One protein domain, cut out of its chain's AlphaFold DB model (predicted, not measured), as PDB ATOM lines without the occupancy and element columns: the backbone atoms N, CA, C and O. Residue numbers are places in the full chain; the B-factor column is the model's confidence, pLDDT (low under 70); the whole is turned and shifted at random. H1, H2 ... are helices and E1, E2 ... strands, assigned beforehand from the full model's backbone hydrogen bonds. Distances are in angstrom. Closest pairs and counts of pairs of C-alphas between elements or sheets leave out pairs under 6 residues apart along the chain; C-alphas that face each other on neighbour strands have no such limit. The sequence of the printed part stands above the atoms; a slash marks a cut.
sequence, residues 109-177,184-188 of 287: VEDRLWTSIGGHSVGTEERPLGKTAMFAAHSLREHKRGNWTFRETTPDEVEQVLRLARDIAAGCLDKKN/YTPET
ATOM      1  N   VAL A 109      12.395 -29.879 -54.220       95.25
ATOM      2  CA  VAL A 109      13.608 -29.664 -53.422       95.25
ATOM      3  C   VAL A 109      14.812 -30.183 -54.193       95.25
ATOM      4  O   VAL A 109      14.880 -31.374 -54.508       95.25
ATOM      5  N   GLU A 110      15.780 -29.296 -54.428       95.00
ATOM      6  CA  GLU A 110      17.043 -29.629 -55.090       95.00
ATOM      7  C   GLU A 110      17.724 -30.839 -54.434       95.00
ATOM      8  O   GLU A 110      17.759 -30.965 -53.207       95.00
ATOM      9  N   ASP A 111      18.320 -31.716 -55.243       93.88
ATOM     10  CA  ASP A 111      18.965 -32.955 -54.789       93.88
ATOM     11  C   ASP A 111      20.009 -32.735 -53.683       93.88
ATOM     12  O   ASP A 111      20.085 -33.517 -52.726       93.88
ATOM     13  N   ARG A 112      20.789 -31.651 -53.783       94.19
ATOM     14  CA  ARG A 112      21.783 -31.265 -52.773       94.19
ATOM     15  C   ARG A 112      21.116 -30.952 -51.437       94.19
ATOM     16  O   ARG A 112      21.503 -31.512 -50.409       94.19
ATOM     17  N   LEU A 113      20.086 -30.107 -51.457       95.19
ATOM     18  CA  LEU A 113      19.337 -29.720 -50.266       95.19
ATOM     19  C   LEU A 113      18.614 -30.927 -49.660       95.19
ATOM     20  O   LEU A 113      18.750 -31.184 -48.465       95.19
ATOM     21  N   TRP A 114      17.946 -31.732 -50.488       95.94
ATOM     22  CA  TRP A 114      17.279 -32.970 -50.086       95.94
ATOM     23  C   TRP A 114      18.227 -33.936 -49.370       95.94
ATOM     24  O   TRP A 114      17.917 -34.428 -48.285       95.94
ATOM     25  N   THR A 115      19.409 -34.165 -49.941       94.62
ATOM     26  CA  THR A 115      20.422 -35.039 -49.341       94.62
ATOM     27  C   THR A 115      20.931 -34.469 -48.017       94.62
ATOM     28  O   THR A 115      21.063 -35.199 -47.037       94.62
ATOM     29  N   SER A 116      21.146 -33.151 -47.948       94.44
ATOM     30  CA  SER A 116      21.643 -32.488 -46.737       94.44
ATOM     31  C   SER A 116      20.671 -32.527 -45.552       94.44
ATOM     32  O   SER A 116      21.108 -32.522 -44.405       94.44
ATOM     33  N   ILE A 117      19.358 -32.610 -45.803       95.38
ATOM     34  CA  ILE A 117      18.350 -32.751 -44.740       95.38
ATOM     35  C   ILE A 117      18.099 -34.217 -44.343       95.38
ATOM     36  O   ILE A 117      17.299 -34.471 -43.447       95.38
ATOM     37  N   GLY A 118      18.797 -35.183 -44.956       94.31
ATOM     38  CA  GLY A 118      18.697 -36.617 -44.642       94.31
ATOM     39  C   GLY A 118      17.892 -37.443 -45.651       94.31
ATOM     40  O   GLY A 118      17.637 -38.628 -45.429       94.31
ATOM     41  N   GLY A 119      17.496 -36.836 -46.767       94.25
ATOM     42  CA  GLY A 119      16.881 -37.525 -47.887       94.25
ATOM     43  C   GLY A 119      17.860 -38.417 -48.656       94.25
ATOM     44  O   GLY A 119      19.066 -38.194 -48.668       94.25
ATOM     45  N   HIS A 120      17.329 -39.434 -49.337       93.94
ATOM     46  CA  HIS A 120      18.091 -40.245 -50.293       93.94
ATOM     47  C   HIS A 120      17.747 -39.782 -51.713       93.94
ATOM     48  O   HIS A 120      16.559 -39.663 -52.025       93.94
ATOM     49  N   SER A 121      18.742 -39.511 -52.566       85.50
ATOM     50  CA  SER A 121      18.478 -39.122 -53.959       85.50
ATOM     51  C   SER A 121      17.766 -40.262 -54.697       85.50
ATOM     52  O   SER A 121      18.237 -41.399 -54.721       85.50
ATOM     53  N   VAL A 122      16.595 -39.950 -55.259       75.88
ATOM     54  CA  VAL A 122      15.751 -40.880 -56.033       75.88
ATOM     55  C   VAL A 122      15.578 -40.446 -57.496       75.88
ATOM     56  O   VAL A 122      14.707 -40.956 -58.188       75.88
ATOM     57  N   GLY A 123      16.420 -39.529 -57.991       76.81
ATOM     58  CA  GLY A 123      16.438 -39.124 -59.407       76.81
ATOM     59  C   GLY A 123      15.287 -38.213 -59.860       76.81
ATOM     60  O   GLY A 123      15.176 -37.930 -61.049       76.81
ATOM     61  N   THR A 124      14.441 -37.749 -58.937       86.19
ATOM     62  CA  THR A 124      13.397 -36.733 -59.164       86.19
ATOM     63  C   THR A 124      13.570 -35.597 -58.167       86.19
ATOM     64  O   THR A 124      13.921 -35.868 -57.027       86.19
ATOM     65  N   GLU A 125      13.288 -34.351 -58.537       88.19
ATOM     66  CA  GLU A 125      13.350 -33.214 -57.595       88.19
ATOM     67  C   GLU A 125      12.035 -33.025 -56.818       88.19
ATOM     68  O   GLU A 125      11.996 -32.349 -55.791       88.19
ATOM     69  N   GLU A 126      10.956 -33.682 -57.252       92.56
ATOM     70  CA  GLU A 126       9.708 -33.766 -56.497       92.56
ATOM     71  C   GLU A 126       9.841 -34.753 -55.335       92.56
ATOM     72  O   GLU A 126      10.176 -35.931 -55.518       92.56
ATOM     73  N   ARG A 127       9.568 -34.263 -54.125       93.81
ATOM     74  CA  ARG A 127       9.681 -35.009 -52.869       93.81
ATOM     75  C   ARG A 127       8.333 -35.098 -52.167       93.81
ATOM     76  O   ARG A 127       7.582 -34.124 -52.200       93.81
ATOM     77  N   PRO A 128       8.022 -36.207 -51.472       95.56
ATOM     78  CA  PRO A 128       6.822 -36.286 -50.647       95.56
ATOM     79  C   PRO A 128       6.816 -35.177 -49.590       95.56
ATOM     80  O   PRO A 128       7.792 -35.018 -48.847       95.56
ATOM     81  N   LEU A 129       5.716 -34.428 -49.507       96.50
ATOM     82  CA  LEU A 129       5.600 -33.250 -48.644       96.50
ATOM     83  C   LEU A 129       5.898 -33.573 -47.169       96.50
ATOM     84  O   LEU A 129       6.768 -32.946 -46.564       96.50
ATOM     85  N   GLY A 130       5.237 -34.602 -46.621       96.06
ATOM     86  CA  GLY A 130       5.390 -35.014 -45.222       96.06
ATOM     87  C   GLY A 130       6.820 -35.415 -44.862       96.06
ATOM     88  O   GLY A 130       7.369 -34.948 -43.865       96.06
ATOM     89  N   LYS A 131       7.475 -36.208 -45.722       96.75
ATOM     90  CA  LYS A 131       8.875 -36.616 -45.510       96.75
ATOM     91  C   LYS A 131       9.842 -35.445 -45.581       96.75
ATOM     92  O   LYS A 131      10.789 -35.388 -44.804       96.75
ATOM     93  N   THR A 132       9.591 -34.504 -46.484       97.62
ATOM     94  CA  THR A 132      10.407 -33.293 -46.607       97.62
ATOM     95  C   THR A 132      10.326 -32.441 -45.351       97.62
ATOM     96  O   THR A 132      11.362 -32.065 -44.804       97.62
ATOM     97  N   ALA A 133       9.118 -32.201 -44.842       98.06
ATOM     98  CA  ALA A 133       8.918 -31.459 -43.603       98.06
ATOM     99  C   ALA A 133       9.564 -32.158 -42.396       98.06
ATOM    100  O   ALA A 133      10.244 -31.512 -41.599       98.06
ATOM    101  N   MET A 134       9.412 -33.484 -42.299       97.94
ATOM    102  CA  MET A 134      10.056 -34.314 -41.280       97.94
ATOM    103  C   MET A 134      11.584 -34.155 -41.289       97.94
ATOM    104  O   MET A 134      12.184 -33.864 -40.252       97.94
ATOM    105  N   PHE A 135      12.218 -34.318 -42.452       97.50
ATOM    106  CA  PHE A 135      13.668 -34.199 -42.606       97.50
ATOM    107  C   PHE A 135      14.168 -32.781 -42.327       97.50
ATOM    108  O   PHE A 135      15.132 -32.609 -41.580       97.50
ATOM    109  N   ALA A 136      13.478 -31.757 -42.832       97.75
ATOM    110  CA  ALA A 136      13.827 -30.366 -42.570       97.75
ATOM    111  C   ALA A 136      13.749 -30.029 -41.067       97.75
ATOM    112  O   ALA A 136      14.694 -29.472 -40.505       97.75
ATOM    113  N   ALA A 137      12.671 -30.434 -40.384       97.81
ATOM    114  CA  ALA A 137      12.505 -30.218 -38.947       97.81
ATOM    115  C   ALA A 137      13.571 -30.948 -38.113       97.81
ATOM    116  O   ALA A 137      14.124 -30.375 -37.170       97.81
ATOM    117  N   HIS A 138      13.894 -32.195 -38.465       96.50
ATOM    118  CA  HIS A 138      14.960 -32.949 -37.806       96.50
ATOM    119  C   HIS A 138      16.325 -32.281 -38.008       96.50
ATOM    120  O   HIS A 138      17.068 -32.083 -37.046       96.50
ATOM    121  N   SER A 139      16.630 -31.876 -39.242       95.94
ATOM    122  CA  SER A 139      17.882 -31.209 -39.585       95.94
ATOM    123  C   SER A 139      18.061 -29.924 -38.763       95.94
ATOM    124  O   SER A 139      19.043 -29.787 -38.028       95.94
ATOM    125  N   LEU A 140      17.071 -29.019 -38.757       96.00
ATOM    126  CA  LEU A 140      17.108 -27.767 -37.976       96.00
ATOM    127  C   LEU A 140      17.320 -27.993 -36.473       96.00
ATOM    128  O   LEU A 140      17.881 -27.145 -35.774       96.00
ATOM    129  N   ARG A 141      16.871 -29.130 -35.939       94.56
ATOM    130  CA  ARG A 141      17.115 -29.491 -34.542       94.56
ATOM    131  C   ARG A 141      18.541 -29.942 -34.290       94.56
ATOM    132  O   ARG A 141      19.129 -29.506 -33.300       94.56
ATOM    133  N   GLU A 142      19.102 -30.766 -35.165       93.25
ATOM    134  CA  GLU A 142      20.511 -31.152 -35.077       93.25
ATOM    135  C   GLU A 142      21.433 -29.934 -35.234       93.25
ATOM    136  O   GLU A 142      22.448 -29.847 -34.541       93.25
ATOM    137  N   HIS A 143      21.018 -28.922 -36.008       93.69
ATOM    138  CA  HIS A 143      21.686 -27.617 -36.034       93.69
ATOM    139  C   HIS A 143      21.760 -26.970 -34.653       93.69
ATOM    140  O   HIS A 143      22.844 -26.646 -34.170       93.69
ATOM    141  N   LYS A 144      20.613 -26.839 -33.978       92.25
ATOM    142  CA  LYS A 144      20.522 -26.228 -32.639       92.25
ATOM    143  C   LYS A 144      21.303 -27.004 -31.573       92.25
ATOM    144  O   LYS A 144      21.625 -26.439 -30.533       92.25
ATOM    145  N   ARG A 145      21.598 -28.282 -31.820       92.00
ATOM    146  CA  ARG A 145      22.421 -29.144 -30.957       92.00
ATOM    147  C   ARG A 145      23.922 -29.048 -31.246       92.00
ATOM    148  O   ARG A 145      24.702 -29.604 -30.483       92.00
ATOM    149  N   GLY A 146      24.328 -28.364 -32.316       93.00
ATOM    150  CA  GLY A 146      25.724 -28.305 -32.761       93.00
ATOM    151  C   GLY A 146      26.191 -29.548 -33.528       93.00
ATOM    152  O   GLY A 146      27.379 -29.673 -33.805       93.00
ATOM    153  N   ASN A 147      25.275 -30.444 -33.908       90.69
ATOM    154  CA  ASN A 147      25.567 -31.699 -34.611       90.69
ATOM    155  C   ASN A 147      25.456 -31.574 -36.142       90.69
ATOM    156  O   ASN A 147      25.349 -32.573 -36.852       90.69
ATOM    157  N   TRP A 148      25.435 -30.354 -36.673       89.38
ATOM    158  CA  TRP A 148      25.248 -30.128 -38.102       89.38
ATOM    159  C   TRP A 148      26.512 -30.451 -38.895       89.38
ATOM    160  O   TRP A 148      27.542 -29.796 -38.740       89.38
ATOM    161  N   THR A 149      26.434 -31.443 -39.776       84.19
ATOM    162  CA  THR A 149      27.590 -31.937 -40.537       84.19
ATOM    163  C   THR A 149      27.702 -31.350 -41.948       84.19
ATOM    164  O   THR A 149      28.794 -31.343 -42.518       84.19
ATOM    165  N   PHE A 150      26.620 -30.812 -42.519       82.62
ATOM    166  CA  PHE A 150      26.583 -30.380 -43.919       82.62
ATOM    167  C   PHE A 150      26.949 -28.902 -44.081       82.62
ATOM    168  O   PHE A 150      26.114 -28.017 -43.943       82.62
ATOM    169  N   ARG A 151      28.213 -28.622 -44.415       80.25
ATOM    170  CA  ARG A 151      28.731 -27.245 -44.574       80.25
ATOM    171  C   ARG A 151      28.094 -26.449 -45.708       80.25
ATOM    172  O   ARG A 151      28.190 -25.231 -45.732       80.25
ATOM    173  N   GLU A 152      27.521 -27.156 -46.664       87.50
ATOM    174  CA  GLU A 152      27.009 -26.579 -47.893       87.50
ATOM    175  C   GLU A 152      25.591 -26.028 -47.763       87.50
ATOM    176  O   GLU A 152      25.231 -25.160 -48.544       87.50
ATOM    177  N   THR A 153      24.804 -26.507 -46.805       91.12
ATOM    178  CA  THR A 153      23.413 -26.087 -46.640       91.12
ATOM    179  C   THR A 153      23.298 -25.175 -45.437       91.12
ATOM    180  O   THR A 153      23.734 -25.526 -44.335       91.12
ATOM    181  N   THR A 154      22.693 -24.013 -45.638       94.69
ATOM    182  CA  THR A 154      22.446 -23.048 -44.572       94.69
ATOM    183  C   THR A 154      21.170 -23.403 -43.796       94.69
ATOM    184  O   THR A 154      20.229 -23.962 -44.365       94.69
ATOM    185  N   PRO A 155      21.090 -23.082 -42.494       95.69
ATOM    186  CA  PRO A 155      19.853 -23.240 -41.727       95.69
ATOM    187  C   PRO A 155      18.665 -22.491 -42.347       95.69
ATOM    188  O   PRO A 155      17.554 -23.013 -42.331       95.69
ATOM    189  N   ASP A 156      18.914 -21.322 -42.942       96.56
ATOM    190  CA  ASP A 156      17.888 -20.478 -43.565       96.56
ATOM    191  C   ASP A 156      17.225 -21.167 -44.770       96.56
ATOM    192  O   ASP A 156      16.002 -21.129 -44.907       96.56
ATOM    193  N   GLU A 157      18.002 -21.864 -45.608       96.56
ATOM    194  CA  GLU A 157      17.469 -22.664 -46.723       96.56
ATOM    195  C   GLU A 157      16.554 -23.789 -46.218       96.56
ATOM    196  O   GLU A 157      15.478 -24.032 -46.771       96.56
ATOM    197  N   VAL A 158      16.942 -24.467 -45.134       96.75
ATOM    198  CA  VAL A 158      16.127 -25.545 -44.550       96.75
ATOM    199  C   VAL A 158      14.866 -24.996 -43.884       96.75
ATOM    200  O   VAL A 158      13.799 -25.605 -43.988       96.75
ATOM    201  N   GLU A 159      14.951 -23.835 -43.238       97.50
ATOM    202  CA  GLU A 159      13.795 -23.147 -42.666       97.50
ATOM    203  C   GLU A 159      12.820 -22.680 -43.753       97.50
ATOM    204  O   GLU A 159      11.606 -22.830 -43.593       97.50
ATOM    205  N   GLN A 160      13.325 -22.218 -44.901       97.25
ATOM    206  CA  GLN A 160      12.504 -21.887 -46.062       97.25
ATOM    207  C   GLN A 160      11.764 -23.114 -46.613       97.25
ATOM    208  O   GLN A 160      10.562 -23.024 -46.873       97.25
ATOM    209  N   VAL A 161      12.437 -24.263 -46.747       97.50
ATOM    210  CA  VAL A 161      11.794 -25.522 -47.171       97.50
ATOM    211  C   VAL A 161      10.708 -25.940 -46.188       97.50
ATOM    212  O   VAL A 161       9.600 -26.278 -46.606       97.50
ATOM    213  N   LEU A 162      10.989 -25.893 -44.884       98.06
ATOM    214  CA  LEU A 162      10.008 -26.248 -43.863       98.06
ATOM    215  C   LEU A 162       8.795 -25.310 -43.902       98.06
ATOM    216  O   LEU A 162       7.659 -25.776 -43.841       98.06
ATOM    217  N   ARG A 163       9.018 -24.000 -44.046       97.88
ATOM    218  CA  ARG A 163       7.948 -23.009 -44.181       97.88
ATOM    219  C   ARG A 163       7.083 -23.281 -45.410       97.88
ATOM    220  O   ARG A 163       5.866 -23.359 -45.281       97.88
ATOM    221  N   LEU A 164       7.696 -23.491 -46.574       97.69
ATOM    222  CA  LEU A 164       6.966 -23.800 -47.802       97.69
ATOM    223  C   LEU A 164       6.160 -25.100 -47.662       97.69
ATOM    224  O   LEU A 164       5.007 -25.162 -48.084       97.69
ATOM    225  N   ALA A 165       6.730 -26.124 -47.021       97.81
ATOM    226  CA  ALA A 165       6.023 -27.374 -46.775       97.81
ATOM    227  C   ALA A 165       4.792 -27.180 -45.869       97.81
ATOM    228  O   ALA A 165       3.734 -27.755 -46.138       97.81
ATOM    229  N   ARG A 166       4.902 -26.337 -44.832       97.50
ATOM    230  CA  ARG A 166       3.776 -25.946 -43.966       97.50
ATOM    231  C   ARG A 166       2.684 -25.221 -44.745       97.50
ATOM    232  O   ARG A 166       1.516 -25.581 -44.602       97.50
ATOM    233  N   ASP A 167       3.058 -24.262 -45.586       96.00
ATOM    234  CA  ASP A 167       2.121 -23.472 -46.392       96.00
ATOM    235  C   ASP A 167       1.363 -24.356 -47.402       96.00
ATOM    236  O   ASP A 167       0.139 -24.260 -47.520       96.00
ATOM    237  N   ILE A 168       2.057 -25.285 -48.075       94.25
ATOM    238  CA  ILE A 168       1.427 -26.267 -48.975       94.25
ATOM    239  C   ILE A 168       0.471 -27.174 -48.192       94.25
ATOM    240  O   ILE A 168      -0.665 -27.376 -48.618       94.25
ATOM    241  N   ALA A 169       0.895 -27.697 -47.035       94.56
ATOM    242  CA  ALA A 169       0.056 -28.566 -46.212       94.56
ATOM    243  C   ALA A 169      -1.214 -27.849 -45.726       94.56
ATOM    244  O   ALA A 169      -2.299 -28.430 -45.769       94.56
ATOM    245  N   ALA A 170      -1.102 -26.584 -45.309       93.00
ATOM    246  CA  ALA A 170      -2.250 -25.753 -44.960       93.00
ATOM    247  C   ALA A 170      -3.195 -25.584 -46.157       93.00
ATOM    248  O   ALA A 170      -4.376 -25.911 -46.052       93.00
ATOM    249  N   GLY A 171      -2.662 -25.211 -47.324       91.38
ATOM    250  CA  GLY A 171      -3.443 -25.074 -48.553       91.38
ATOM    251  C   GLY A 171      -4.149 -26.366 -48.981       91.38
ATOM    252  O   GLY A 171      -5.283 -26.317 -49.454       91.38
ATOM    253  N   CYS A 172      -3.529 -27.532 -48.794       90.00
ATOM    254  CA  CYS A 172      -4.168 -28.819 -49.068       90.00
ATOM    255  C   CYS A 172      -5.302 -29.144 -48.085       90.00
ATOM    256  O   CYS A 172      -6.336 -29.664 -48.500       90.00
ATOM    257  N   LEU A 173      -5.132 -28.832 -46.797       88.12
ATOM    258  CA  LEU A 173      -6.133 -29.111 -45.761       88.12
ATOM    259  C   LEU A 173      -7.325 -28.141 -45.797       88.12
ATOM    260  O   LEU A 173      -8.443 -28.541 -45.467       88.12
ATOM    261  N   ASP A 174      -7.107 -26.894 -46.211       85.38
ATOM    262  CA  ASP A 174      -8.134 -25.847 -46.214       85.38
ATOM    263  C   ASP A 174      -9.039 -25.890 -47.465       85.38
ATOM    264  O   ASP A 174     -10.154 -25.368 -47.439       85.38
ATOM    265  N   LYS A 175      -8.628 -26.580 -48.543       71.56
ATOM    266  CA  LYS A 175      -9.354 -26.725 -49.832       71.56
ATOM    267  C   LYS A 175     -10.666 -27.535 -49.775       71.56
ATOM    268  O   LYS A 175     -11.140 -28.056 -50.781       71.56
ATOM    269  N   LYS A 176     -11.312 -27.603 -48.613       55.31
ATOM    270  CA  LYS A 176     -12.461 -28.463 -48.287       55.31
ATOM    271  C   LYS A 176     -13.737 -28.226 -49.122       55.31
ATOM    272  O   LYS A 176     -14.673 -29.004 -48.981       55.31
ATOM    273  N   ASN A 177     -13.793 -27.193 -49.972       48.78
ATOM    274  CA  ASN A 177     -15.043 -26.694 -50.568       48.78
ATOM    275  C   ASN A 177     -15.025 -26.457 -52.090       48.78
ATOM    276  O   ASN A 177     -16.022 -25.966 -52.622       48.78
ATOM    277  N   TYR A 184      -7.465 -37.722 -50.651       86.56
ATOM    278  CA  TYR A 184      -6.239 -38.038 -49.923       86.56
ATOM    279  C   TYR A 184      -6.377 -39.380 -49.218       86.56
ATOM    280  O   TYR A 184      -7.447 -39.698 -48.691       86.56
ATOM    281  N   THR A 185      -5.288 -40.148 -49.137       89.06
ATOM    282  CA  THR A 185      -5.271 -41.286 -48.214       89.06
ATOM    283  C   THR A 185      -5.295 -40.785 -46.767       89.06
ATOM    284  O   THR A 185      -4.817 -39.681 -46.475       89.06
ATOM    285  N   PRO A 186      -5.818 -41.589 -45.831       88.44
ATOM    286  CA  PRO A 186      -5.802 -41.239 -44.418       88.44
ATOM    287  C   PRO A 186      -4.386 -40.966 -43.861       88.44
ATOM    288  O   PRO A 186      -4.227 -40.121 -42.980       88.44
ATOM    289  N   GLU A 187      -3.352 -41.634 -44.377       90.50
ATOM    290  CA  GLU A 187      -1.941 -41.375 -44.061       90.50
ATOM    291  C   GLU A 187      -1.498 -39.995 -44.555       90.50
ATOM    292  O   GLU A 187      -0.968 -39.205 -43.778       90.50
ATOM    293  N   THR A 188      -1.799 -39.658 -45.811       91.81
ATOM    294  CA  THR A 188      -1.442 -38.363 -46.401       91.81
ATOM    295  C   THR A 188      -2.082 -37.199 -45.646       91.81
ATOM    296  O   THR A 188      -1.432 -36.182 -45.406       91.81
TER     297      THR A 188
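What this domain is: This is residues 109 to 177 and 184 to 188 of the 287 residues of an uncharacterized protein of Byssothecium circinans (UniProt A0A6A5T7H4). Two long helices, H2 and H3, form a slanted helical hairpin, and the short helix H1 sits to one side near both of them, with H3 lying along the longest axis of the model. Before the hairpin, a loop after H1 swings out and returns through the small strand E1 straight into H2; residues 184 to 188 are a short separate piece beyond a cut. The 74 printed residues include three named helices and one named strand, in the order H1, E1, H2, H3, and the class is mostly helix. E1 pairs with no named strand. The whole is only just compact, close to loose, with a radius of gyration of the C-alphas of 13.2 A, and its elongated outline spans 44 by 28 by 18 A.

Where its parts are: H1 covers residues 111 to 116, 8.5 A from first to last C-alpha, and begins with C-alpha 111 at (18.965, -32.955, -54.789). E1 is residues 126 to 128, 7.0 A long. H2 follows at once as residues 129 to 144, 23.0 A long, with C-alpha 129 at (5.600, -33.250, -48.644). H3 is residues 155 to 174, 28.5 A long, and ends with C-alpha 174 at (-8.134, -25.847, -46.214).

How they stand to each other: H1 is close to H2 but not clearly touching it, the closest C-alphas being those of Trp 114 and Thr 132, 7.7 A apart. The two run the same way at a steep tilt of 44 degrees. H1 is also close to H3 but not clearly touching it, with the closest C-alphas, of Leu 113 and Val 158, 7.8 A apart. Their lines are about perpendicular, but only just, at 72 degrees. H1 and E1 are only just apart, their closest C-alphas 8.3 A from each other. E1 and H2 meet only through their link, and E1 is apart from H3. H2 and H3 touch and form a helical hairpin, with the C-alphas of Ala 133 and Leu 162 closest at 5.3 A. They run opposite ways at a shallow tilt of 34 degrees, only just short of steep. In H1, H2 and H3 every O i to N i+4 pair is within hydrogen-bond range.

The domain as a whole: The two C-alphas farthest apart, those of Gly 146 and Asn 177, are 44.5 A from each other. Residues 178 to 183 are cut out, and C-alphas 177 and 184 are 14.4 A apart across the cut. The link from E1 to H2 is tight; those from H1 to E1, with 9 residues, and from H2 to H3, with 10, are short. The mean pLDDT of the printed part is 91.6, and residues 176 to 177 are under 70.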